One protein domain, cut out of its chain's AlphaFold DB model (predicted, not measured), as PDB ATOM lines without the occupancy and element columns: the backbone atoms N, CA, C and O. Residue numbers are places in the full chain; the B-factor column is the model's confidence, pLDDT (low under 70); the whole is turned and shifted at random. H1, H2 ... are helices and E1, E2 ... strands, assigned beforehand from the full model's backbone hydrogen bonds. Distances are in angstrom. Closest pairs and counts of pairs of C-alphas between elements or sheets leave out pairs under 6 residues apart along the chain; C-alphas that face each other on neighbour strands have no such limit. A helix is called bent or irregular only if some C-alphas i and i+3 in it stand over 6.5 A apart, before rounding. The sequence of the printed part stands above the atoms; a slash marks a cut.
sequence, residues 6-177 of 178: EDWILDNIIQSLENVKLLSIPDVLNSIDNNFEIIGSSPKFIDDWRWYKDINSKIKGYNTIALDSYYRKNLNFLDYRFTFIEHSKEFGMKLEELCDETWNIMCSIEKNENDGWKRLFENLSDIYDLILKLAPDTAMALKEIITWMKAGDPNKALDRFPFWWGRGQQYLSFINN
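AT A GLANCE: This is residues 6 to 177 of the 178 residues of an uncharacterized protein of Leptospira interrogans serovar Grippotyphosa str. LT2186 (UniProt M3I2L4). A small two-stranded sheet, E1 and E2, with H2 over one face and residues 62 to 66 of H3 close to E1, makes one end of an elongated model; at the other end the helices H4, H5 and H6 run up and down one after another, with the kinked H3 bridging the two parts. H1 sticks out, as do residues 51 to 59 of the loop after E1. The printed part has 172 residues, with six named helices and two named strands in the order H1 H2 E1 H3 H4 H5 H6 E2; the strands are antiparallel, and the class is mostly helix. It is only just compact, close to loose, with a radius of gyration of the C-alphas of 18.4 A, and spans 61 by 35 by 31 A.

HOW THE PARTS SIT: E1, residues 36 to 42, and E2, residues 171 to 176, are antiparallel neighbours at 155 degrees; N 39 and O 173 are 2.8 A apart and N 175 and O 37 are 2.9 A apart, within hydrogen-bond range. H3, residues 62 to 77, comes closest to E1 at the C-alphas of Asn 63 and Ile 38, 6.1 A apart. H2, residues 25 to 31, touches H3 with residues 63 to 70 of H3 alone, closest at the C-alphas of Pro 26 and Leu 67, 6.5 A; they run opposite ways at a shallow tilt of 33 degrees, only just short of steep. H3 has a kink of 49 degrees near residue 71 and is irregular, with C-alphas 72 and 75 8.0 A apart. Its residues 68 to 75 alone touch residues 89 to 96 of H4, residues 89 to 110, at a steep tilt of 66 degrees; the closest C-alphas are Tyr 71 and Gly 92, 4.5 A. H4 and H5, residues 116 to 131, form a helical hairpin at 19 degrees, closest at the C-alphas of Ile 109 and Gly 116, 5.0 A. H5 and H6, residues 136 to 151, form another at 19 degrees, closest at the C-alphas of Tyr 128 and Ala 139, 5.2 A. H4 and H6 are apart. H1, residues 6 to 12, touches no helix. Every O i to N i+4 pair is within hydrogen-bond range in H1, H2, H4, H5 and H6, and 9 of 12 in H3.

IN THESE COORDINATES: E1 is 17.6 A long and E2 16.3 A, ending at C-alpha 176 at (47.822, 27.143, -37.697). H4, the longest helix, is 32.0 A long from C-alpha 89 at (29.986, 6.166, -36.338). H5 measures 22.5 A, H6 22.3 A and H3 20.9 A. H1 begins at C-alpha 6 at (51.465, 3.837, -67.814).

THE WHOLE: The C-alphas of Lys 53 and Asn 155, the two farthest apart, are 60.9 A apart. The printed part has no cut. The links H1 to H2, E1 to H3, H3 to H4 and H6 to E2 are long. Mean pLDDT of the printed part is 89.4; residues 55 to 60 and residue 169 are under 70.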
ATOM      1  N   GLU A   6      50.405   4.720 -68.283       89.44
ATOM      2  CA  GLU A   6      51.465   3.837 -67.814       89.44
ATOM      3  C   GLU A   6      51.992   4.295 -66.451       89.44
ATOM      4  O   GLU A   6      52.050   3.505 -65.512       89.44
ATOM      5  N   ASP A   7      52.280   5.592 -66.316       88.06
ATOM      6  CA  ASP A   7      52.732   6.183 -65.056       88.06
ATOM      7  C   ASP A   7      51.657   6.060 -63.970       88.06
ATOM      8  O   ASP A   7      51.960   5.692 -62.838       88.06
ATOM      9  N   TRP A   8      50.388   6.310 -64.313       85.38
ATOM     10  CA  TRP A   8      49.280   6.166 -63.367       85.38
ATOM     11  C   TRP A   8      49.119   4.722 -62.870       85.38
ATOM     12  O   TRP A   8      48.872   4.515 -61.680       85.38
ATOM     13  N   ILE A   9      49.282   3.727 -63.753       85.12
ATOM     14  CA  ILE A   9      49.250   2.301 -63.390       85.12
ATOM     15  C   ILE A   9      50.380   1.984 -62.412       85.12
ATOM     16  O   ILE A   9      50.139   1.324 -61.400       85.12
ATOM     17  N   LEU A  10      51.596   2.457 -62.690       84.94
ATOM     18  CA  LEU A  10      52.740   2.235 -61.807       84.94
ATOM     19  C   LEU A  10      52.514   2.858 -60.425       84.94
ATOM     20  O   LEU A  10      52.765   2.197 -59.424       84.94
ATOM     21  N   ASP A  11      51.970   4.075 -60.352       79.44
ATOM     22  CA  ASP A  11      51.734   4.727 -59.058       79.44
ATOM     23  C   ASP A  11      50.628   4.056 -58.228       79.44
ATOM     24  O   ASP A  11      50.703   4.040 -57.003       79.44
ATOM     25  N   ASN A  12      49.552   3.582 -58.872       78.62
ATOM     26  CA  ASN A  12      48.327   3.186 -58.164       78.62
ATOM     27  C   ASN A  12      48.160   1.670 -58.027       78.62
ATOM     28  O   ASN A  12      47.504   1.220 -57.089       78.62
ATOM     29  N   ILE A  13      48.707   0.886 -58.960       82.44
ATOM     30  CA  ILE A  13      48.466  -0.562 -59.052       82.44
ATOM     31  C   ILE A  13      49.738  -1.352 -58.737       82.44
ATOM     32  O   ILE A  13      49.674  -2.337 -58.008       82.44
ATOM     33  N   ILE A  14      50.888  -0.936 -59.276       81.75
ATOM     34  CA  ILE A  14      52.153  -1.684 -59.194       81.75
ATOM     35  C   ILE A  14      53.129  -0.948 -58.264       81.75
ATOM     36  O   ILE A  14      54.195  -0.505 -58.682       81.75
ATOM     37  N   GLN A  15      52.750  -0.806 -56.993       77.69
ATOM     38  CA  GLN A  15      53.592  -0.216 -55.947       77.69
ATOM     39  C   GLN A  15      53.963  -1.264 -54.891       77.69
ATOM     40  O   GLN A  15      53.127  -2.088 -54.525       77.69
ATOM     41  N   SER A  16      55.203  -1.220 -54.390       82.06
ATOM     42  CA  SER A  16      55.617  -2.055 -53.255       82.06
ATOM     43  C   SER A  16      54.911  -1.590 -51.987       82.06
ATOM     44  O   SER A  16      55.059  -0.431 -51.591       82.06
ATOM     45  N   LEU A  17      54.162  -2.481 -51.347       83.31
ATOM     46  CA  LEU A  17      53.303  -2.136 -50.215       83.31
ATOM     47  C   LEU A  17      54.117  -2.026 -48.926       83.31
ATOM     48  O   LEU A  17      53.878  -1.143 -48.113       83.31
ATOM     49  N   GLU A  18      55.136  -2.870 -48.765       75.12
ATOM     50  CA  GLU A  18      55.933  -2.951 -47.538       75.12
ATOM     51  C   GLU A  18      56.708  -1.677 -47.164       75.12
ATOM     52  O   GLU A  18      57.094  -1.511 -46.006       75.12
ATOM     53  N   ASN A  19      56.944  -0.782 -48.128       76.81
ATOM     54  CA  ASN A  19      57.759   0.420 -47.941       76.81
ATOM     55  C   ASN A  19      56.936   1.665 -47.588       76.81
ATOM     56  O   ASN A  19      57.510   2.726 -47.335       76.81
ATOM     57  N   VAL A  20      55.603   1.563 -47.583       77.81
ATOM     58  CA  VAL A  20      54.698   2.693 -47.361       77.81
ATOM     59  C   VAL A  20      53.516   2.285 -46.480       77.81
ATOM     60  O   VAL A  20      53.102   1.131 -46.447       77.81
ATOM     61  N   LYS A  21      52.953   3.242 -45.739       81.25
ATOM     62  CA  LYS A  21      51.669   3.068 -45.048       81.25
ATOM     63  C   LYS A  21      50.641   3.979 -45.706       81.25
ATOM     64  O   LYS A  21      50.968   5.110 -46.070       81.25
ATOM     65  N   LEU A  22      49.406   3.503 -45.827       84.06
ATOM     66  CA  LEU A  22      48.282   4.377 -46.137       84.06
ATOM     67  C   LEU A  22      48.128   5.428 -45.030       84.06
ATOM     68  O   LEU A  22      48.301   5.137 -43.848       84.06
ATOM     69  N   LEU A  23      47.823   6.659 -45.432       85.81
ATOM     70  CA  LEU A  23      47.605   7.775 -44.521       85.81
ATOM     71  C   LEU A  23      46.113   8.104 -44.498       85.81
ATOM     72  O   LEU A  23      45.607   8.739 -45.426       85.81
ATOM     73  N   SER A  24      45.409   7.662 -43.458       88.69
ATOM     74  CA  SER A  24      43.977   7.931 -43.305       88.69
ATOM     75  C   SER A  24      43.713   9.334 -42.735       88.69
ATOM     76  O   SER A  24      44.572   9.952 -42.100       88.69
ATOM     77  N   ILE A  25      42.495   9.854 -42.923       89.44
ATOM     78  CA  ILE A  25      42.061  11.112 -42.286       89.44
ATOM     79  C   ILE A  25      42.172  11.033 -40.747       89.44
ATOM     80  O   ILE A  25      42.700  11.980 -40.153       89.44
ATOM     81  N   PRO A  26      41.740   9.935 -40.087       90.94
ATOM     82  CA  PRO A  26      41.998   9.718 -38.666       90.94
ATOM     83  C   PRO A  26      43.482   9.764 -38.285       90.94
ATOM     84  O   PRO A  26      43.816  10.405 -37.291       90.94
ATOM     85  N   ASP A  27      44.376   9.146 -39.066       90.75
ATOM     86  CA  ASP A  27      45.819   9.162 -38.774       90.75
ATOM     87  C   ASP A  27      46.374  10.588 -38.773       90.75
ATOM     88  O   ASP A  27      47.101  10.969 -37.854       90.75
ATOM     89  N   VAL A  28      45.997  11.401 -39.768       89.81
ATOM     90  CA  VAL A  28      46.419  12.807 -39.844       89.81
ATOM     91  C   VAL A  28      45.915  13.572 -38.624       89.81
ATOM     92  O   VAL A  28      46.700  14.222 -37.939       89.81
ATOM     93  N   LEU A  29      44.621  13.467 -38.323       87.69
ATOM     94  CA  LEU A  29      44.000  14.187 -37.210       87.69
ATOM     95  C   LEU A  29      44.584  13.821 -35.844       87.69
ATOM     96  O   LEU A  29      44.672  14.687 -34.976       87.69
ATOM     97  N   ASN A  30      44.990  12.566 -35.662       88.00
ATOM     98  CA  ASN A  30      45.585  12.088 -34.417       88.00
ATOM     99  C   ASN A  30      47.085  12.416 -34.296       88.00
ATOM    100  O   ASN A  30      47.621  12.364 -33.190       88.00
ATOM    101  N   SER A  31      47.760  12.734 -35.406       87.75
ATOM    102  CA  SER A  31      49.215  12.958 -35.441       87.75
ATOM    103  C   SER A  31      49.622  14.434 -35.416       87.75
ATOM    104  O   SER A  31      50.767  14.747 -35.088       87.75
ATOM    105  N   ILE A  32      48.725  15.349 -35.791       86.75
ATOM    106  CA  ILE A  32      49.006  16.791 -35.821       86.75
ATOM    107  C   ILE A  32      48.883  17.438 -34.436       86.75
ATOM    108  O   ILE A  32      48.099  17.015 -33.590       86.75
ATOM    109  N   ASP A  33      49.649  18.508 -34.216       81.00
ATOM    110  CA  ASP A  33      49.571  19.299 -32.987       81.00
ATOM    111  C   ASP A  33      48.195  19.980 -32.841       81.00
ATOM    112  O   ASP A  33      47.582  20.407 -33.821       81.00
ATOM    113  N   ASN A  34      47.734  20.144 -31.599       81.12
ATOM    114  CA  ASN A  34      46.448  20.770 -31.263       81.12
ATOM    115  C   ASN A  34      46.314  22.245 -31.698       81.12
ATOM    116  O   ASN A  34      45.241  22.828 -31.527       81.12
ATOM    117  N   ASN A  35      47.386  22.870 -32.187       83.06
ATOM    118  CA  ASN A  35      47.369  24.203 -32.784       83.06
ATOM    119  C   ASN A  35      46.891  24.207 -34.245       83.06
ATOM    120  O   ASN A  35      46.638  25.283 -34.785       83.06
ATOM    121  N   PHE A  36      46.756  23.036 -34.876       87.56
ATOM    122  CA  PHE A  36      46.218  22.904 -36.224       87.56
ATOM    123  C   PHE A  36      44.745  22.504 -36.206       87.56
ATOM    124  O   PHE A  36      44.348  21.519 -35.581       87.56
ATOM    125  N   GLU A  37      43.938  23.234 -36.967       86.75
ATOM    126  CA  GLU A  37      42.531  22.907 -37.190       86.75
ATOM    127  C   GLU A  37      42.269  22.672 -38.674       86.75
ATOM    128  O   GLU A  37      42.800  23.386 -39.529       86.75
ATOM    129  N   ILE A  38      41.446  21.667 -38.990       87.69
ATOM    130  CA  ILE A  38      40.962  21.475 -40.360       87.69
ATOM    131  C   ILE A  38      40.163  22.716 -40.776       87.69
ATOM    132  O   ILE A  38      39.372  23.243 -40.006       87.69
ATOM    133  N   ILE A  39      40.325  23.161 -42.018       85.44
ATOM    134  CA  ILE A  39      39.494  24.217 -42.624       85.44
ATOM    135  C   ILE A  39      38.720  23.732 -43.848       85.44
ATOM    136  O   ILE A  39      37.805  24.403 -44.321       85.44
ATOM    137  N   GLY A  40      39.070  22.565 -44.384       84.44
ATOM    138  CA  GLY A  40      38.361  22.005 -45.518       84.44
ATOM    139  C   GLY A  40      38.864  20.634 -45.925       84.44
ATOM    140  O   GLY A  40      40.012  20.264 -45.663       84.44
ATOM    141  N   SER A  41      37.978  19.913 -46.606       88.31
ATOM    142  CA  SER A  41      38.290  18.654 -47.256       88.31
ATOM    143  C   SER A  41      37.800  18.616 -48.702       88.31
ATOM    144  O   SER A  41      36.807  19.247 -49.073       88.31
ATOM    145  N   SER A  42      38.519  17.867 -49.528       86.94
ATOM    146  CA  SER A  42      38.040  17.384 -50.822       86.94
ATOM    147  C   SER A  42      38.208  15.871 -50.810       86.94
ATOM    148  O   SER A  42      39.310  15.453 -50.484       86.94
ATOM    149  N   PRO A  43      37.184  15.056 -51.120       87.62
ATOM    150  CA  PRO A  43      35.773  15.442 -51.237       87.62
ATOM    151  C   PRO A  43      35.252  16.127 -49.961       87.62
ATOM    152  O   PRO A  43      35.761  15.890 -48.869       87.62
ATOM    153  N   LYS A  44      34.231  16.981 -50.096       88.25
ATOM    154  CA  LYS A  44      33.609  17.656 -48.949       88.25
ATOM    155  C   LYS A  44      32.729  16.668 -48.192       88.25
ATOM    156  O   LYS A  44      31.743  16.186 -48.742       88.25
ATOM    157  N   PHE A  45      33.082  16.388 -46.943       88.19
ATOM    158  CA  PHE A  45      32.312  15.493 -46.070       88.19
ATOM    159  C   PHE A  45      32.056  16.073 -44.673       88.19
ATOM    160  O   PHE A  45      31.246  15.519 -43.936       88.19
ATOM    161  N   ILE A  46      32.741  17.158 -44.304       88.56
ATOM    162  CA  ILE A  46      32.641  17.769 -42.977       88.56
ATOM    163  C   ILE A  46      31.384  18.631 -42.927       88.56
ATOM    164  O   ILE A  46      31.295  19.617 -43.662       88.56
ATOM    165  N   ASP A  47      30.460  18.281 -42.034       83.94
ATOM    166  CA  ASP A  47      29.269  19.085 -41.772       83.94
ATOM    167  C   ASP A  47      29.419  19.786 -40.423       83.94
ATOM    168  O   ASP A  47      29.500  19.146 -39.374       83.94
ATOM    169  N   ASP A  48      29.450  21.118 -40.451       80.62
ATOM    170  CA  ASP A  48      29.533  21.947 -39.253       80.62
ATOM    171  C   ASP A  48      28.256  22.762 -39.071       80.62
ATOM    172  O   ASP A  48      28.006  23.736 -39.782       80.62
ATOM    173  N   TRP A  49      27.454  22.350 -38.092       79.19
ATOM    174  CA  TRP A  49      26.206  23.012 -37.714       79.19
ATOM    175  C   TRP A  49      26.368  23.970 -36.528       79.19
ATOM    176  O   TRP A  49      25.368  24.423 -35.965       79.19
ATOM    177  N   ARG A  50      27.603  24.283 -36.111       80.56
ATOM    178  CA  ARG A  50      27.839  25.273 -35.053       80.56
ATOM    179  C   ARG A  50      27.293  26.636 -35.468       80.56
ATOM    180  O   ARG A  50      27.333  27.037 -36.632       80.56
ATOM    181  N   TRP A  51      26.798  27.388 -34.491       80.44
ATOM    182  CA  TRP A  51      26.355  28.753 -34.731       80.44
ATOM    183  C   TRP A  51      27.550  29.636 -35.106       80.44
ATOM    184  O   TRP A  51      28.601  29.565 -34.473       80.44
ATOM    185  N   TYR A  52      27.399  30.511 -36.106       77.88
ATOM    186  CA  TYR A  52      28.526  31.286 -36.646       77.88
ATOM    187  C   TYR A  52      29.241  32.174 -35.611       77.88
ATOM    188  O   TYR A  52      30.408  32.512 -35.796       77.88
ATOM    189  N   LYS A  53      28.568  32.559 -34.516       78.19
ATOM    190  CA  LYS A  53      29.191  33.324 -33.421       78.19
ATOM    191  C   LYS A  53      29.998  32.456 -32.455       78.19
ATOM    192  O   LYS A  53      30.878  32.981 -31.779       78.19
ATOM    193  N   ASP A  54      29.747  31.150 -32.439       73.38
ATOM    194  CA  ASP A  54      30.461  30.185 -31.601       73.38
ATOM    195  C   ASP A  54      31.749  29.684 -32.269       73.38
ATOM    196  O   ASP A  54      32.573  29.056 -31.608       73.38
ATOM    197  N   ILE A  55      31.976  30.011 -33.548       69.88
ATOM    198  CA  ILE A  55      33.198  29.652 -34.288       69.88
ATOM    199  C   ILE A  55      34.450  30.243 -33.620       69.88
ATOM    200  O   ILE A  55      35.478  29.582 -33.563       69.88
ATOM    201  N   ASN A  56      34.348  31.454 -33.058       63.59
ATOM    202  CA  ASN A  56      35.454  32.135 -32.371       63.59
ATOM    203  C   ASN A  56      35.595  31.741 -30.895       63.59
ATOM    204  O   ASN A  56      36.486  32.236 -30.197       63.59
ATOM    205  N   SER A  57      34.692  30.904 -30.377       55.84
ATOM    206  CA  SER A  57      34.892  30.347 -29.046       55.84
ATOM    207  C   SER A  57      36.122  29.439 -29.105       55.84
ATOM    208  O   SER A  57      36.319  28.717 -30.076       55.84
ATOM    209  N   LYS A  58      36.974  29.454 -28.073       54.72
ATOM    210  CA  LYS A  58      38.169  28.587 -27.952       54.72
ATOM    211  C   LYS A  58      37.835  27.082 -27.868       54.72
ATOM    212  O   LYS A  58      38.593  26.307 -27.283       54.72
ATOM    213  N   ILE A  59      36.678  26.659 -28.369       53.47
ATOM    214  CA  ILE A  59      36.221  25.280 -28.387       53.47
ATOM    215  C   ILE A  59      37.032  24.542 -29.457       53.47
ATOM    216  O   ILE A  59      36.655  24.471 -30.625       53.47
ATOM    217  N   LYS A  60      38.153  23.977 -28.996       59.94
ATOM    218  CA  LYS A  60      38.996  22.971 -29.655       59.94
ATOM    219  C   LYS A  60      38.183  21.715 -29.995       59.94
ATOM    220  O   LYS A  60      38.264  20.707 -29.298       59.94
ATOM    221  N   GLY A  61      37.334  21.794 -31.015       73.94
ATOM    222  CA  GLY A  61      36.380  20.729 -31.337       73.94
ATOM    223  C   GLY A  61      36.161  20.491 -32.823       73.94
ATOM    224  O   GLY A  61      35.509  19.510 -33.172       73.94
ATOM    225  N   TYR A  62      36.701  21.335 -33.708       83.31
ATOM    226  CA  TYR A  62      36.444  21.182 -35.139       83.31
ATOM    227  C   TYR A  62      37.065  19.908 -35.716       83.31
ATOM    228  O   TYR A  62      36.402  19.192 -36.462       83.31
ATOM    229  N   ASN A  63      38.277  19.544 -35.287       87.62
ATOM    230  CA  ASN A  63      38.890  18.266 -35.663       87.62
ATOM    231  C   ASN A  63      38.031  17.071 -35.211       87.62
ATOM    232  O   ASN A  63      37.883  16.104 -35.951       87.62
ATOM    233  N   THR A  64      37.389  17.158 -34.041       88.00
ATOM    234  CA  THR A  64      36.457  16.130 -33.552       88.00
ATOM    235  C   THR A  64      35.189  16.052 -34.407       88.00
ATOM    236  O   THR A  64      34.735  14.952 -34.708       88.00
ATOM    237  N   ILE A  65      34.637  17.195 -34.834       88.81
ATOM    238  CA  ILE A  65      33.495  17.260 -35.768       88.81
ATOM    239  C   ILE A  65      33.873  16.647 -37.121       88.81
ATOM    240  O   ILE A  65      33.105  15.871 -37.689       88.81
ATOM    241  N   ALA A  66      35.067  16.961 -37.625       90.44
ATOM    242  CA  ALA A  66      35.579  16.404 -38.868       90.44
ATOM    243  C   ALA A  66      35.777  14.885 -38.771       90.44
ATOM    244  O   ALA A  66      35.379  14.164 -39.683       90.44
ATOM    245  N   LEU A  67      36.321  14.391 -37.654       91.88
ATOM    246  CA  LEU A  67      36.498  12.960 -37.407       91.88
ATOM    247  C   LEU A  67      35.153  12.225 -37.293       91.88
ATOM    248  O   LEU A  67      34.993  11.139 -37.842       91.88
ATOM    249  N   ASP A  68      34.168  12.818 -36.615       93.12
ATOM    250  CA  ASP A  68      32.812  12.264 -36.546       93.12
ATOM    251  C   ASP A  68      32.153  12.224 -37.933       93.12
ATOM    252  O   ASP A  68      31.638  11.185 -38.346       93.12
ATOM    253  N   SER A  69      32.262  13.317 -38.695       93.12
ATOM    254  CA  SER A  69      31.764  13.400 -40.072       93.12
ATOM    255  C   SER A  69      32.416  12.358 -40.984       93.12
ATOM    256  O   SER A  69      31.733  11.752 -41.808       93.12
ATOM    257  N   TYR A  70      33.723  12.122 -40.828       94.06
ATOM    258  CA  TYR A  70      34.455  11.091 -41.562       94.06
ATOM    259  C   TYR A  70      33.854   9.705 -41.309       94.06
ATOM    260  O   TYR A  70      33.399   9.047 -42.243       94.06
ATOM    261  N   TYR A  71      33.770   9.287 -40.044       96.19
ATOM    262  CA  TYR A  71      33.262   7.960 -39.687       96.19
ATOM    263  C   TYR A  71      31.769   7.765 -39.955       96.19
ATOM    264  O   TYR A  71      31.310   6.633 -39.962       96.19
ATOM    265  N   ARG A  72      30.978   8.815 -40.172       96.69
ATOM    266  CA  ARG A  72      29.569   8.670 -40.585       96.69
ATOM    267  C   ARG A  72      29.383   8.574 -42.096       96.69
ATOM    268  O   ARG A  72      28.282   8.268 -42.552       96.69
ATOM    269  N   LYS A  73      30.433   8.868 -42.870       95.50
ATOM    270  CA  LYS A  73      30.372   8.988 -44.331       95.50
ATOM    271  C   LYS A  73      31.411   8.152 -45.066       95.50
ATOM    272  O   LYS A  73      31.362   8.144 -46.292       95.50
ATOM    273  N   ASN A  74      32.327   7.460 -44.386       95.31
ATOM    274  CA  ASN A  74      33.461   6.802 -45.041       95.31
ATOM    275  C   ASN A  74      33.075   5.695 -46.039       95.31
ATOM    276  O   ASN A  74      33.826   5.460 -46.984       95.31
ATOM    277  N   LEU A  75      31.868   5.125 -45.951       96.25
ATOM    278  CA  LEU A  75      31.313   4.263 -47.004       96.25
ATOM    279  C   LEU A  75      31.278   4.957 -48.380       96.25
ATOM    280  O   LEU A  75      31.506   4.329 -49.414       96.25
ATOM    281  N   ASN A  76      31.065   6.275 -48.404       94.94
ATOM    282  CA  ASN A  76      31.111   7.081 -49.620       94.94
ATOM    283  C   ASN A  76      32.520   7.210 -50.213       94.94
ATOM    284  O   ASN A  76      32.660   7.758 -51.300       94.94
ATOM    285  N   PHE A  77      33.589   6.735 -49.581       93.44
ATOM    286  CA  PHE A  77      34.908   6.745 -50.222       93.44
ATOM    287  C   PHE A  77      35.182   5.485 -51.036       93.44
ATOM    288  O   PHE A  77      36.035   5.533 -51.921       93.44
ATOM    289  N   LEU A  78      34.418   4.409 -50.815       94.12
ATOM    290  CA  LEU A  78      34.652   3.124 -51.470       94.12
ATOM    291  C   LEU A  78      34.235   3.102 -52.938       94.12
ATOM    292  O   LEU A  78      34.908   2.459 -53.730       94.12
ATOM    293  N   ASP A  79      33.139   3.764 -53.312       95.50
ATOM    294  CA  ASP A  79      32.558   3.617 -54.650       95.50
ATOM    295  C   ASP A  79      32.034   4.944 -55.202       95.50
ATOM    296  O   ASP A  79      30.989   5.443 -54.778       95.50
ATOM    297  N   TYR A  80      32.752   5.520 -56.169       94.00
ATOM    298  CA  TYR A  80      32.436   6.828 -56.750       94.00
ATOM    299  C   TYR A  80      31.065   6.890 -57.436       94.00
ATOM    300  O   TYR A  80      30.525   7.985 -57.610       94.00
ATOM    301  N   ARG A  81      30.504   5.739 -57.827       95.06
ATOM    302  CA  ARG A  81      29.240   5.644 -58.572       95.06
ATOM    303  C   ARG A  81      28.027   5.979 -57.710       95.06
ATOM    304  O   ARG A  81      26.999   6.391 -58.242       95.06
ATOM    305  N   PHE A  82      28.144   5.813 -56.395       95.50
ATOM    306  CA  PHE A  82      27.017   5.896 -55.471       95.50
ATOM    307  C   PHE A  82      27.287   6.883 -54.353       95.50
ATOM    308  O   PHE A  82      28.389   6.923 -53.811       95.50
ATOM    309  N   THR A  83      26.270   7.652 -53.981       95.25
ATOM    310  CA  THR A  83      26.272   8.429 -52.742       95.25
ATOM    311  C   THR A  83      25.300   7.767 -51.778       95.25
ATOM    312  O   THR A  83      24.100   7.701 -52.042       95.25
ATOM    313  N   PHE A  84      25.828   7.259 -50.676       95.00
ATOM    314  CA  PHE A  84      25.095   6.609 -49.606       95.00
ATOM    315  C   PHE A  84      24.728   7.618 -48.522       95.00
ATOM    316  O   PHE A  84      25.445   8.595 -48.281       95.00
ATOM    317  N   ILE A  85      23.611   7.352 -47.849       94.00
ATOM    318  CA  ILE A  85      23.213   8.101 -46.658       94.00
ATOM    319  C   ILE A  85      24.227   7.900 -45.529       94.00
ATOM    320  O   ILE A  85      24.968   6.915 -45.508       94.00
ATOM    321  N   GLU A  86      24.233   8.832 -44.579       95.06
ATOM    322  CA  GLU A  86      25.043   8.695 -43.373       95.06
ATOM    323  C   GLU A  86      24.686   7.425 -42.600       95.06
ATOM    324  O   GLU A  86      23.519   7.035 -42.483       95.06
ATOM    325  N   HIS A  87      25.716   6.799 -42.045       96.94
ATOM    326  CA  HIS A  87      25.613   5.629 -41.188       96.94
ATOM    327  C   HIS A  87      26.086   5.956 -39.771       96.94
ATOM    328  O   HIS A  87      26.535   7.066 -39.476       96.94
ATOM    329  N   SER A  88      25.974   4.984 -38.864       97.75
ATOM    330  CA  SER A  88      26.494   5.167 -37.513       97.75
ATOM    331  C   SER A  88      28.017   5.318 -37.531       97.75
ATOM    332  O   SER A  88      28.708   4.817 -38.425       97.75
ATOM    333  N   LYS A  89      28.544   6.005 -36.518       97.00
ATOM    334  CA  LYS A  89      29.986   6.166 -36.338       97.00
ATOM    335  C   LYS A  89      30.665   4.815 -36.124       97.00
ATOM    336  O   LYS A  89      31.726   4.564 -36.679       97.00
ATOM    337  N   GLU A  90      30.033   3.936 -35.352       98.31
ATOM    338  CA  GLU A  90      30.543   2.602 -35.029       98.31
ATOM    339  C   GLU A  90      30.701   1.754 -36.292       98.31
ATOM    340  O   GLU A  90      31.697   1.051 -36.441       98.31
ATOM    341  N   PHE A  91      29.753   1.869 -37.232       98.56
ATOM    342  CA  PHE A  91      29.858   1.228 -38.539       98.56
ATOM    343  C   PHE A  91      31.098   1.713 -39.291       98.56
ATOM    344  O   PHE A  91      31.881   0.896 -39.766       98.56
ATOM    345  N   GLY A  92      31.300   3.031 -39.382       97.88
ATOM    346  CA  GLY A  92      32.431   3.569 -40.131       97.88
ATOM    347  C   GLY A  92      33.771   3.282 -39.472       97.88
ATOM    348  O   GLY A  92      34.724   2.973 -40.177       97.88
ATOM    349  N   MET A  93      33.847   3.307 -38.140       97.81
ATOM    350  CA  MET A  93      35.045   2.873 -37.414       97.81
ATOM    351  C   MET A  93      35.372   1.409 -37.714       97.81
ATOM    352  O   MET A  93      36.529   1.092 -37.974       97.81
ATOM    353  N   LYS A  94      34.361   0.526 -37.737       98.56
ATOM    354  CA  LYS A  94      34.582  -0.883 -38.076       98.56
ATOM    355  C   LYS A  94      35.000  -1.075 -39.534       98.56
ATOM    356  O   LYS A  94      35.853  -1.910 -39.815       98.56
ATOM    357  N   LEU A  95      34.415  -0.306 -40.452       98.06
ATOM    358  CA  LEU A  95      34.799  -0.336 -41.860       98.06
ATOM    359  C   LEU A  95      36.257   0.105 -42.048       98.06
ATOM    360  O   LEU A  95      36.999  -0.560 -42.761       98.06
ATOM    361  N   GLU A  96      36.670   1.178 -41.367       96.06
ATOM    362  CA  GLU A  96      38.055   1.664 -41.378       96.06
ATOM    363  C   GLU A  96      39.032   0.588 -40.893       96.06
ATOM    364  O   GLU A  96      40.021   0.312 -41.561       96.06
ATOM    365  N   GLU A  97      38.718  -0.057 -39.765       97.06
ATOM    366  CA  GLU A  97      39.531  -1.126 -39.174       97.06
ATOM    367  C   GLU A  97      39.746  -2.289 -40.154       97.06
ATOM    368  O   GLU A  97      40.872  -2.741 -40.343       97.06
ATOM    369  N   LEU A  98      38.683  -2.753 -40.818       98.06
ATOM    370  CA  LEU A  98      38.778  -3.845 -41.793       98.06
ATOM    371  C   LEU A  98      39.566  -3.433 -43.049       98.06
ATOM    372  O   LEU A  98      40.290  -4.249 -43.628       98.06
ATOM    373  N   CYS A  99      39.432  -2.182 -43.494       95.38
ATOM    374  CA  CYS A  99      40.197  -1.661 -44.624       95.38
ATOM    375  C   CYS A  99      41.692  -1.523 -44.290       95.38
ATOM    376  O   CYS A  99      42.519  -1.929 -45.106       95.38
ATOM    377  N   ASP A 100      42.045  -1.030 -43.099       93.75
ATOM    378  CA  ASP A 100      43.439  -0.962 -42.632       93.75
ATOM    379  C   ASP A 100      44.039  -2.369 -42.470       93.75
ATOM    380  O   ASP A 100      45.140  -2.642 -42.948       93.75
ATOM    381  N   GLU A 101      43.280  -3.322 -41.918       95.75
ATOM    382  CA  GLU A 101      43.741  -4.712 -41.821       95.75
ATOM    383  C   GLU A 101      43.927  -5.361 -43.199       95.75
ATOM    384  O   GLU A 101      44.857  -6.146 -43.390       95.75
ATOM    385  N   THR A 102      43.120  -4.991 -44.203       95.25
ATOM    386  CA  THR A 102      43.344  -5.439 -45.592       95.25
ATOM    387  C   THR A 102      44.736  -5.031 -46.074       95.25
ATOM    388  O   THR A 102      45.441  -5.856 -46.654       95.25
ATOM    389  N   TRP A 103      45.159  -3.792 -45.804       92.50
ATOM    390  CA  TRP A 103      46.496  -3.312 -46.160       92.50
ATOM    391  C   TRP A 103      47.595  -4.119 -45.461       92.50
ATOM    392  O   TRP A 103      48.542  -4.572 -46.111       92.50
ATOM    393  N   ASN A 104      47.444  -4.360 -44.156       92.75
ATOM    394  CA  ASN A 104      48.399  -5.151 -43.378       92.75
ATOM    395  C   ASN A 104      48.529  -6.580 -43.926       92.75
ATOM    396  O   ASN A 104      49.639  -7.078 -44.113       92.75
ATOM    397  N   ILE A 105      47.404  -7.226 -44.253       95.12
ATOM    398  CA  ILE A 105      47.387  -8.558 -44.867       95.12
ATOM    399  C   ILE A 105      48.077  -8.543 -46.236       95.12
ATOM    400  O   ILE A 105      48.849  -9.452 -46.536       95.12
ATOM    401  N   MET A 106      47.830  -7.530 -47.069       92.38
ATOM    402  CA  MET A 106      48.486  -7.415 -48.374       92.38
ATOM    403  C   MET A 106      50.008  -7.265 -48.241       92.38
ATOM    404  O   MET A 106      50.741  -7.919 -48.982       92.38
ATOM    405  N   CYS A 107      50.489  -6.501 -47.254       92.12
ATOM    406  CA  CYS A 107      51.920  -6.420 -46.939       92.12
ATOM    407  C   CYS A 107      52.498  -7.785 -46.513       92.12
ATOM    408  O   CYS A 107      53.595  -8.151 -46.933       92.12
ATOM    409  N   SER A 108      51.763  -8.563 -45.708       92.19
ATOM    410  CA  SER A 108      52.150  -9.936 -45.339       92.19
ATOM    411  C   SER A 108      52.225 -10.868 -46.556       92.19
ATOM    412  O   SER A 108      53.148 -11.677 -46.657       92.19
ATOM    413  N   ILE A 109      51.279 -10.755 -47.498       92.94
ATOM    414  CA  ILE A 109      51.283 -11.534 -48.749       92.94
ATOM    415  C   ILE A 109      52.520 -11.203 -49.592       92.94
ATOM    416  O   ILE A 109      53.175 -12.123 -50.076       92.94
ATOM    417  N   GLU A 110      52.865  -9.920 -49.742       91.31
ATOM    418  CA  GLU A 110      54.061  -9.480 -50.481       91.31
ATOM    419  C   GLU A 110      55.351 -10.079 -49.889       91.31
ATOM    420  O   GLU A 110      56.234 -10.528 -50.621       91.31
ATOM    421  N   LYS A 111      55.415 -10.195 -48.558       90.19
ATOM    422  CA  LYS A 111      56.528 -10.816 -47.821       90.19
ATOM    423  C   LYS A 111      56.532 -12.347 -47.848       90.19
ATOM    424  O   LYS A 111      57.419 -12.959 -47.255       90.19
ATOM    425  N   ASN A 112      55.580 -12.975 -48.541       89.69
ATOM    426  CA  ASN A 112      55.368 -14.424 -48.556       89.69
ATOM    427  C   ASN A 112      55.171 -15.024 -47.151       89.69
ATOM    428  O   ASN A 112      55.598 -16.149 -46.879       89.69
ATOM    429  N   GLU A 113      54.526 -14.285 -46.246       89.56
ATOM    430  CA  GLU A 113      54.111 -14.830 -44.956       89.56
ATOM    431  C   GLU A 113      52.983 -15.860 -45.147       89.56
ATOM    432  O   GLU A 113      52.119 -15.730 -46.022       89.56
ATOM    433  N   ASN A 114      52.981 -16.907 -44.317       88.56
ATOM    434  CA  ASN A 114      51.995 -17.983 -44.417       88.56
ATOM    435  C   ASN A 114      50.561 -17.467 -44.186       88.56
ATOM    436  O   ASN A 114      50.329 -16.531 -43.423       88.56
ATOM    437  N   ASP A 115      49.589 -18.113 -44.835       92.00
ATOM    438  CA  ASP A 115      48.143 -17.877 -44.686       92.00
ATOM    439  C   ASP A 115      47.608 -16.497 -45.117       92.00
ATOM    440  O   ASP A 115      46.406 -16.248 -44.989       92.00
ATOM    441  N   GLY A 116      48.435 -15.619 -45.697       93.44
ATOM    442  CA  GLY A 116      48.019 -14.274 -46.118       93.44
ATOM    443  C   GLY A 116      46.784 -14.265 -47.031       93.44
ATOM    444  O   GLY A 116      45.825 -13.542 -46.774       93.44
ATOM    445  N   TRP A 117      46.732 -15.147 -48.033       94.19
ATOM    446  CA  TRP A 117      45.575 -15.275 -48.931       94.19
ATOM    447  C   TRP A 117      44.291 -15.707 -48.221       94.19
ATOM    448  O   TRP A 117      43.210 -15.210 -48.531       94.19
ATOM    449  N   LYS A 118      44.395 -16.628 -47.256       95.12
ATOM    450  CA  LYS A 118      43.243 -17.083 -46.474       95.12
ATOM    451  C   LYS A 118      42.692 -15.930 -45.634       95.12
ATOM    452  O   LYS A 118      41.501 -15.642 -45.735       95.12
ATOM    453  N   ARG A 119      43.572 -15.238 -44.898       97.06
ATOM    454  CA  ARG A 119      43.231 -14.046 -44.102       97.06
ATOM    455  C   ARG A 119      42.594 -12.961 -44.961       97.06
ATOM    456  O   ARG A 119      41.595 -12.378 -44.560       97.06
ATOM    457  N   LEU A 120      43.130 -12.730 -46.163       97.12
ATOM    458  CA  LEU A 120      42.580 -11.755 -47.100       97.12
ATOM    459  C   LEU A 120      41.136 -12.104 -47.455       97.12
ATOM    460  O   LEU A 120      40.256 -11.258 -47.355       97.12
ATOM    461  N   PHE A 121      40.864 -13.350 -47.844       97.19
ATOM    462  CA  PHE A 121      39.508 -13.747 -48.217       97.19
ATOM    463  C   PHE A 121      38.518 -13.720 -47.054       97.19
ATOM    464  O   PHE A 121      37.344 -13.433 -47.293       97.19
ATOM    465  N   GLU A 122      38.958 -14.025 -45.835       97.69
ATOM    466  CA  GLU A 122      38.146 -13.873 -44.623       97.69
ATOM    467  C   GLU A 122      37.814 -12.392 -44.400       97.69
ATOM    468  O   GLU A 122      36.640 -12.028 -44.415       97.69
ATOM    469  N   ASN A 123      38.822 -11.517 -44.374       98.50
ATOM    470  CA  ASN A 123      38.628 -10.083 -44.145       98.50
ATOM    471  C   ASN A 123      37.771  -9.407 -45.234       98.50
ATOM    472  O   ASN A 123      36.894  -8.598 -44.939       98.50
ATOM    473  N   LEU A 124      37.963  -9.765 -46.508       98.19
ATOM    474  CA  LEU A 124      37.118  -9.272 -47.602       98.19
ATOM    475  C   LEU A 124      35.669  -9.780 -47.495       98.19
ATOM    476  O   LEU A 124      34.749  -9.084 -47.925       98.19
ATOM    477  N   SER A 125      35.448 -10.971 -46.928       98.12
ATOM    478  CA  SER A 125      34.094 -11.476 -46.654       98.12
ATOM    479  C   SER A 125      33.436 -10.691 -45.516       98.12
ATOM    480  O   SER A 125      32.270 -10.324 -45.637       98.12
ATOM    481  N   ASP A 126      34.198 -10.336 -44.480       98.56
ATOM    482  CA  ASP A 126      33.713  -9.491 -43.384       98.56
ATOM    483  C   ASP A 126      33.334  -8.083 -43.873       98.56
ATOM    484  O   ASP A 126      32.280  -7.559 -43.507       98.56
ATOM    485  N   ILE A 127      34.142  -7.483 -44.760       98.62
ATOM    486  CA  ILE A 127      33.801  -6.203 -45.410       98.62
ATOM    487  C   ILE A 127      32.521  -6.353 -46.234       98.62
ATOM    488  O   ILE A 127      31.638  -5.500 -46.145       98.62
ATOM    489  N   TYR A 128      32.404  -7.427 -47.022       98.50
ATOM    490  CA  TYR A 128      31.204  -7.709 -47.811       98.50
ATOM    491  C   TYR A 128      29.952  -7.758 -46.928       98.50
ATOM    492  O   TYR A 128      28.990  -7.044 -47.213       98.50
ATOM    493  N   ASP A 129      29.974  -8.543 -45.849       98.50
ATOM    494  CA  ASP A 129      28.829  -8.699 -44.951       98.50
ATOM    495  C   ASP A 129      28.480  -7.384 -44.242       98.50
ATOM    496  O   ASP A 129      27.297  -7.051 -44.102       98.50
ATOM    497  N   LEU A 130      29.494  -6.596 -43.863       98.62
ATOM    498  CA  LEU A 130      29.311  -5.280 -43.261       98.62
ATOM    499  C   LEU A 130      28.573  -4.328 -44.213       98.62
ATOM    500  O   LEU A 130      27.581  -3.707 -43.823       98.62
ATOM    501  N   ILE A 131      29.018  -4.214 -45.469       98.31
ATOM    502  CA  ILE A 131      28.485  -3.203 -46.393       98.31
ATOM    503  C   ILE A 131      27.242  -3.661 -47.167       98.31
ATOM    504  O   ILE A 131      26.514  -2.805 -47.668       98.31
ATOM    505  N   LEU A 132      26.949  -4.967 -47.249       98.19
ATOM    506  CA  LEU A 132      25.905  -5.543 -48.117       98.19
ATOM    507  C   LEU A 132      24.549  -4.843 -48.010       98.19
ATOM    508  O   LEU A 132      23.890  -4.596 -49.020       98.19
ATOM    509  N   LYS A 133      24.123  -4.515 -46.789       97.44
ATOM    510  CA  LYS A 133      22.823  -3.877 -46.556       97.44
ATOM    511  C   LYS A 133      22.785  -2.418 -47.022       97.44
ATOM    512  O   LYS A 133      21.739  -1.964 -47.476       97.44
ATOM    513  N   LEU A 134      23.884  -1.681 -46.859       97.50
ATOM    514  CA  LEU A 134      23.944  -0.237 -47.121       97.50
ATOM    515  C   LEU A 134      24.423   0.092 -48.541       97.50
ATOM    516  O   LEU A 134      24.020   1.109 -49.097       97.50
ATOM    517  N   ALA A 135      25.249  -0.773 -49.127       97.69
ATOM    518  CA  ALA A 135      25.858  -0.606 -50.442       97.69
ATOM    519  C   ALA A 135      25.846  -1.935 -51.228       97.69
ATOM    520  O   ALA A 135      26.906  -2.510 -51.489       97.69
ATOM    521  N   PRO A 136      24.664  -2.454 -51.614       97.56
ATOM    522  CA  PRO A 136      24.539  -3.782 -52.216       97.56
ATOM    523  C   PRO A 136      25.318  -3.931 -53.528       97.56
ATOM    524  O   PRO A 136      25.943  -4.965 -53.752       97.56
ATOM    525  N   ASP A 137      25.340  -2.912 -54.389       97.31
ATOM    526  CA  ASP A 137      26.077  -2.981 -55.657       97.31
ATOM    527  C   ASP A 137      27.597  -2.977 -55.457       97.31
ATOM    528  O   ASP A 137      28.306  -3.739 -56.120       97.31
ATOM    529  N   THR A 138      28.094  -2.193 -54.495       97.56
ATOM    530  CA  THR A 138      29.504  -2.205 -54.079       97.56
ATOM    531  C   THR A 138      29.875  -3.554 -53.459       97.56
ATOM    532  O   THR A 138      30.881  -4.151 -53.835       97.56
ATOM    533  N   ALA A 139      29.021  -4.104 -52.591       98.12
ATOM    534  CA  ALA A 139      29.208  -5.435 -52.016       98.12
ATOM    535  C   ALA A 139      29.261  -6.518 -53.103       98.12
ATOM    536  O   ALA A 139      30.090  -7.422 -53.067       98.12
ATOM    537  N   MET A 140      28.404  -6.424 -54.116       97.94
ATOM    538  CA  MET A 140      28.402  -7.387 -55.211       97.94
ATOM    539  C   MET A 140      29.654  -7.293 -56.087       97.94
ATOM    540  O   MET A 140      30.128  -8.332 -56.541       97.94
ATOM    541  N   ALA A 141      30.211  -6.096 -56.295       97.56
ATOM    542  CA  ALA A 141      31.514  -5.938 -56.943       97.56
ATOM    543  C   ALA A 141      32.637  -6.597 -56.120       97.56
ATOM    544  O   ALA A 141      33.475  -7.307 -56.677       97.56
ATOM    545  N   LEU A 142      32.602  -6.452 -54.791       97.62
ATOM    546  CA  LEU A 142      33.532  -7.122 -53.881       97.62
ATOM    547  C   LEU A 142      33.411  -8.650 -53.932       97.62
ATOM    548  O   LEU A 142      34.399  -9.370 -54.063       97.62
ATOM    549  N   LYS A 143      32.188  -9.172 -53.903       97.56
ATOM    550  CA  LYS A 143      31.944 -10.611 -54.026       97.56
ATOM    551  C   LYS A 143      32.430 -11.172 -55.362       97.56
ATOM    552  O   LYS A 143      32.948 -12.292 -55.410       97.56
ATOM    553  N   GLU A 144      32.246 -10.412 -56.439       97.00
ATOM    554  CA  GLU A 144      32.705 -10.784 -57.774       97.00
ATOM    555  C   GLU A 144      34.227 -10.957 -57.801       97.00
ATOM    556  O   GLU A 144      34.697 -12.025 -58.204       97.00
ATOM    557  N   ILE A 145      34.989  -9.986 -57.280       95.25
ATOM    558  CA  ILE A 145      36.454 -10.082 -57.262       95.25
ATOM    559  C   ILE A 145      36.963 -11.186 -56.333       95.25
ATOM    560  O   ILE A 145      37.842 -11.941 -56.736       95.25
ATOM    561  N   ILE A 146      36.359 -11.386 -55.153       95.69
ATOM    562  CA  ILE A 146      36.708 -12.512 -54.263       95.69
ATOM    563  C   ILE A 146      36.543 -13.844 -55.007       95.69
ATOM    564  O   ILE A 146      37.401 -14.724 -54.937       95.69
ATOM    565  N   THR A 147      35.430 -14.001 -55.727       95.50
ATOM    566  CA  THR A 147      35.131 -15.227 -56.479       95.50
ATOM    567  C   THR A 147      36.112 -15.424 -57.629       95.50
ATOM    568  O   THR A 147      36.584 -16.537 -57.855       95.50
ATOM    569  N   TRP A 148      36.419 -14.354 -58.359       95.19
ATOM    570  CA  TRP A 148      37.354 -14.379 -59.478       95.19
ATOM    571  C   TRP A 148      38.776 -14.726 -59.026       95.19
ATOM    572  O   TRP A 148      39.381 -15.640 -59.581       95.19
ATOM    573  N   MET A 149      39.262 -14.101 -57.949       93.06
ATOM    574  CA  MET A 149      40.588 -14.373 -57.384       93.06
ATOM    575  C   MET A 149      40.729 -15.816 -56.890       93.06
ATOM    576  O   MET A 149      41.764 -16.436 -57.104       93.06
ATOM    577  N   LYS A 150      39.682 -16.379 -56.268       93.38
ATOM    578  CA  LYS A 150      39.670 -17.789 -55.838       93.38
ATOM    579  C   LYS A 150      39.653 -18.770 -57.011       93.38
ATOM    580  O   LYS A 150      40.205 -19.858 -56.891       93.38
ATOM    581  N   ALA A 151      38.988 -18.414 -58.110       92.94
ATOM    582  CA  ALA A 151      38.928 -19.250 -59.306       92.94
ATOM    583  C   ALA A 151      40.243 -19.225 -60.100       92.94
ATOM    584  O   ALA A 151      40.587 -20.226 -60.721       92.94
ATOM    585  N   GLY A 152      40.960 -18.095 -60.085       88.69
ATOM    586  CA  GLY A 152      42.225 -17.931 -60.802       88.69
ATOM    587  C   GLY A 152      42.088 -17.994 -62.326       88.69
ATOM    588  O   GLY A 152      43.059 -18.317 -63.003       88.69
ATOM    589  N   ASP A 153      40.894 -17.725 -62.869       88.31
ATOM    590  CA  ASP A 153      40.632 -17.726 -64.312       88.31
ATOM    591  C   ASP A 153      40.728 -16.300 -64.882       88.31
ATOM    592  O   ASP A 153      39.769 -15.530 -64.762       88.31
ATOM    593  N   PRO A 154      41.846 -15.934 -65.537       84.88
ATOM    594  CA  PRO A 154      42.039 -14.590 -66.067       84.88
ATOM    595  C   PRO A 154      41.104 -14.255 -67.237       84.88
ATOM    596  O   PRO A 154      40.946 -13.081 -67.561       84.88
ATOM    597  N   ASN A 155      40.477 -15.252 -67.873       89.38
ATOM    598  CA  ASN A 155      39.576 -15.033 -69.009       89.38
ATOM    599  C   ASN A 155      38.132 -14.779 -68.577       89.38
ATOM    600  O   ASN A 155      37.298 -14.378 -69.395       89.38
ATOM    601  N   LYS A 156      37.812 -15.021 -67.303       91.19
ATOM    602  CA  LYS A 156      36.486 -14.742 -66.773       91.19
ATOM    603  C   LYS A 156      36.274 -13.232 -66.721       91.19
ATOM    604  O   LYS A 156      36.957 -12.530 -65.977       91.19
ATOM    605  N   ALA A 157      35.308 -12.753 -67.500       92.50
ATOM    606  CA  ALA A 157      34.893 -11.359 -67.484       92.50
ATOM    607  C   ALA A 157      34.349 -10.959 -66.101       92.50
ATOM    608  O   ALA A 157      33.745 -11.770 -65.393       92.50
ATOM    609  N   LEU A 158      34.583  -9.699 -65.740       94.75
ATOM    610  CA  LEU A 158      34.070  -9.061 -64.534       94.75
ATOM    611  C   LEU A 158      33.102  -7.957 -64.964       94.75
ATOM    612  O   LEU A 158      33.485  -7.071 -65.726       94.75
ATOM    613  N   ASP A 159      31.869  -7.995 -64.475       95.00
ATOM    614  CA  ASP A 159      30.811  -7.074 -64.896       95.00
ATOM    615  C   ASP A 159      30.654  -5.893 -63.930       95.00
ATOM    616  O   ASP A 159      30.146  -4.835 -64.306       95.00
ATOM    617  N   ARG A 160      31.060  -6.054 -62.663       95.75
ATOM    618  CA  ARG A 160      30.812  -5.072 -61.594       95.75
ATOM    619  C   ARG A 160      32.093  -4.453 -61.058       95.75
ATOM    620  O   ARG A 160      32.127  -3.238 -60.847       95.75
ATOM    621  N   PHE A 161      33.118  -5.274 -60.836       95.06
ATOM    622  CA  PHE A 161      34.402  -4.883 -60.260       95.06
ATOM    623  C   PHE A 161      35.175  -3.841 -61.084       95.06
ATOM    624  O   PHE A 161      35.666  -2.896 -60.474       95.06
ATOM    625  N   PRO A 162      35.240  -3.893 -62.433       93.75
ATOM    626  CA  PRO A 162      36.034  -2.931 -63.210       93.75
ATOM    627  C   PRO A 162      35.562  -1.480 -63.079       93.75
ATOM    628  O   PRO A 162      36.290  -0.545 -63.409       93.75
ATOM    629  N   PHE A 163      34.332  -1.288 -62.608       92.94
ATOM    630  CA  PHE A 163      33.728   0.017 -62.374       92.94
ATOM    631  C   PHE A 163      33.780   0.435 -60.898       92.94
ATOM    632  O   PHE A 163      33.334   1.531 -60.566       92.94
ATOM    633  N   TRP A 164      34.279  -0.421 -60.003       93.50
ATOM    634  CA  TRP A 164      34.397  -0.121 -58.585       93.50
ATOM    635  C   TRP A 164      35.707   0.624 -58.310       93.50
ATOM    636  O   TRP A 164      36.746   0.029 -58.043       93.50
ATOM    637  N   TRP A 165      35.631   1.953 -58.367       91.06
ATOM    638  CA  TRP A 165      36.733   2.841 -58.001       91.06
ATOM    639  C   TRP A 165      36.354   3.704 -56.796       91.06
ATOM    640  O   TRP A 165      35.210   4.143 -56.659       91.06
ATOM    641  N   GLY A 166      37.317   3.975 -55.922       90.25
ATOM    642  CA  GLY A 166      37.114   4.886 -54.802       90.25
ATOM    643  C   GLY A 166      37.009   6.348 -55.241       90.25
ATOM    644  O   GLY A 166      37.365   6.726 -56.361       90.25
ATOM    645  N   ARG A 167      36.562   7.215 -54.330       88.56
ATOM    646  CA  ARG A 167      36.648   8.671 -54.522       88.56
ATOM    647  C   ARG A 167      38.066   9.147 -54.200       88.56
ATOM    648  O   ARG A 167      38.362   9.521 -53.069       88.56
ATOM    649  N   GLY A 168      38.945   9.116 -55.198       72.38
ATOM    650  CA  GLY A 168      40.350   9.501 -55.054       72.38
ATOM    651  C   GLY A 168      40.620  10.974 -55.361       72.38
ATOM    652  O   GLY A 168      40.656  11.339 -56.528       72.38
ATOM    653  N   GLN A 169      40.805  11.782 -54.307       61.28
ATOM    654  CA  GLN A 169      41.770  12.891 -54.145       61.28
ATOM    655  C   GLN A 169      41.478  13.534 -52.775       61.28
ATOM    656  O   GLN A 169      40.726  14.505 -52.694       61.28
ATOM    657  N   GLN A 170      41.987  12.928 -51.693       70.88
ATOM    658  CA  GLN A 170      41.745  13.391 -50.324       70.88
ATOM    659  C   GLN A 170      42.721  14.503 -49.944       70.88
ATOM    660  O   GLN A 170      43.881  14.257 -49.628       70.88
ATOM    661  N   TYR A 171      42.242  15.741 -49.980       80.19
ATOM    662  CA  TYR A 171      42.953  16.878 -49.409       80.19
ATOM    663  C   TYR A 171      42.349  17.208 -48.057       80.19
ATOM    664  O   TYR A 171      41.138  17.396 -47.968       80.19
ATOM    665  N   LEU A 172      43.193  17.336 -47.037       86.00
ATOM    666  CA  LEU A 172      42.862  18.028 -45.798       86.00
ATOM    667  C   LEU A 172      43.665  19.323 -45.763       86.00
ATOM    668  O   LEU A 172      44.889  19.310 -45.878       86.00
ATOM    669  N   SER A 173      42.969  20.447 -45.646       88.06
ATOM    670  CA  SER A 173      43.601  21.751 -45.453       88.06
ATOM    671  C   SER A 173      43.565  22.107 -43.976       88.06
ATOM    672  O   SER A 173      42.521  21.948 -43.342       88.06
ATOM    673  N   PHE A 174      44.677  22.622 -43.459       88.69
ATOM    674  CA  PHE A 174      44.825  23.015 -42.061       88.69
ATOM    675  C   PHE A 174      45.195  24.490 -41.942       88.69
ATOM    676  O   PHE A 174      45.900  25.024 -42.800       88.69
ATOM    677  N   ILE A 175      44.759  25.125 -40.858       88.25
ATOM    678  CA  ILE A 175      45.244  26.436 -40.423       88.25
ATOM    679  C   ILE A 175      46.008  26.285 -39.109       88.25
ATOM    680  O   ILE A 175      45.617  25.490 -38.256       88.25
ATOM    681  N   ASN A 176      47.111  27.023 -38.966       86.81
ATOM    682  CA  ASN A 176      47.822  27.143 -37.697       86.81
ATOM    683  C   ASN A 176      47.233  28.323 -36.916       86.81
ATOM    684  O   ASN A 176      47.208  29.439 -37.431       86.81
ATOM    685  N   ASN A 177      46.779  28.069 -35.691       76.19
ATOM    686  CA  ASN A 177      46.151  29.060 -34.817       76.19
ATOM    687  C   ASN A 177      47.144  29.787 -33.883       76.19
ATOM    688  O   ASN A 177      46.715  30.398 -32.900       76.19
TER     689      ASN A 177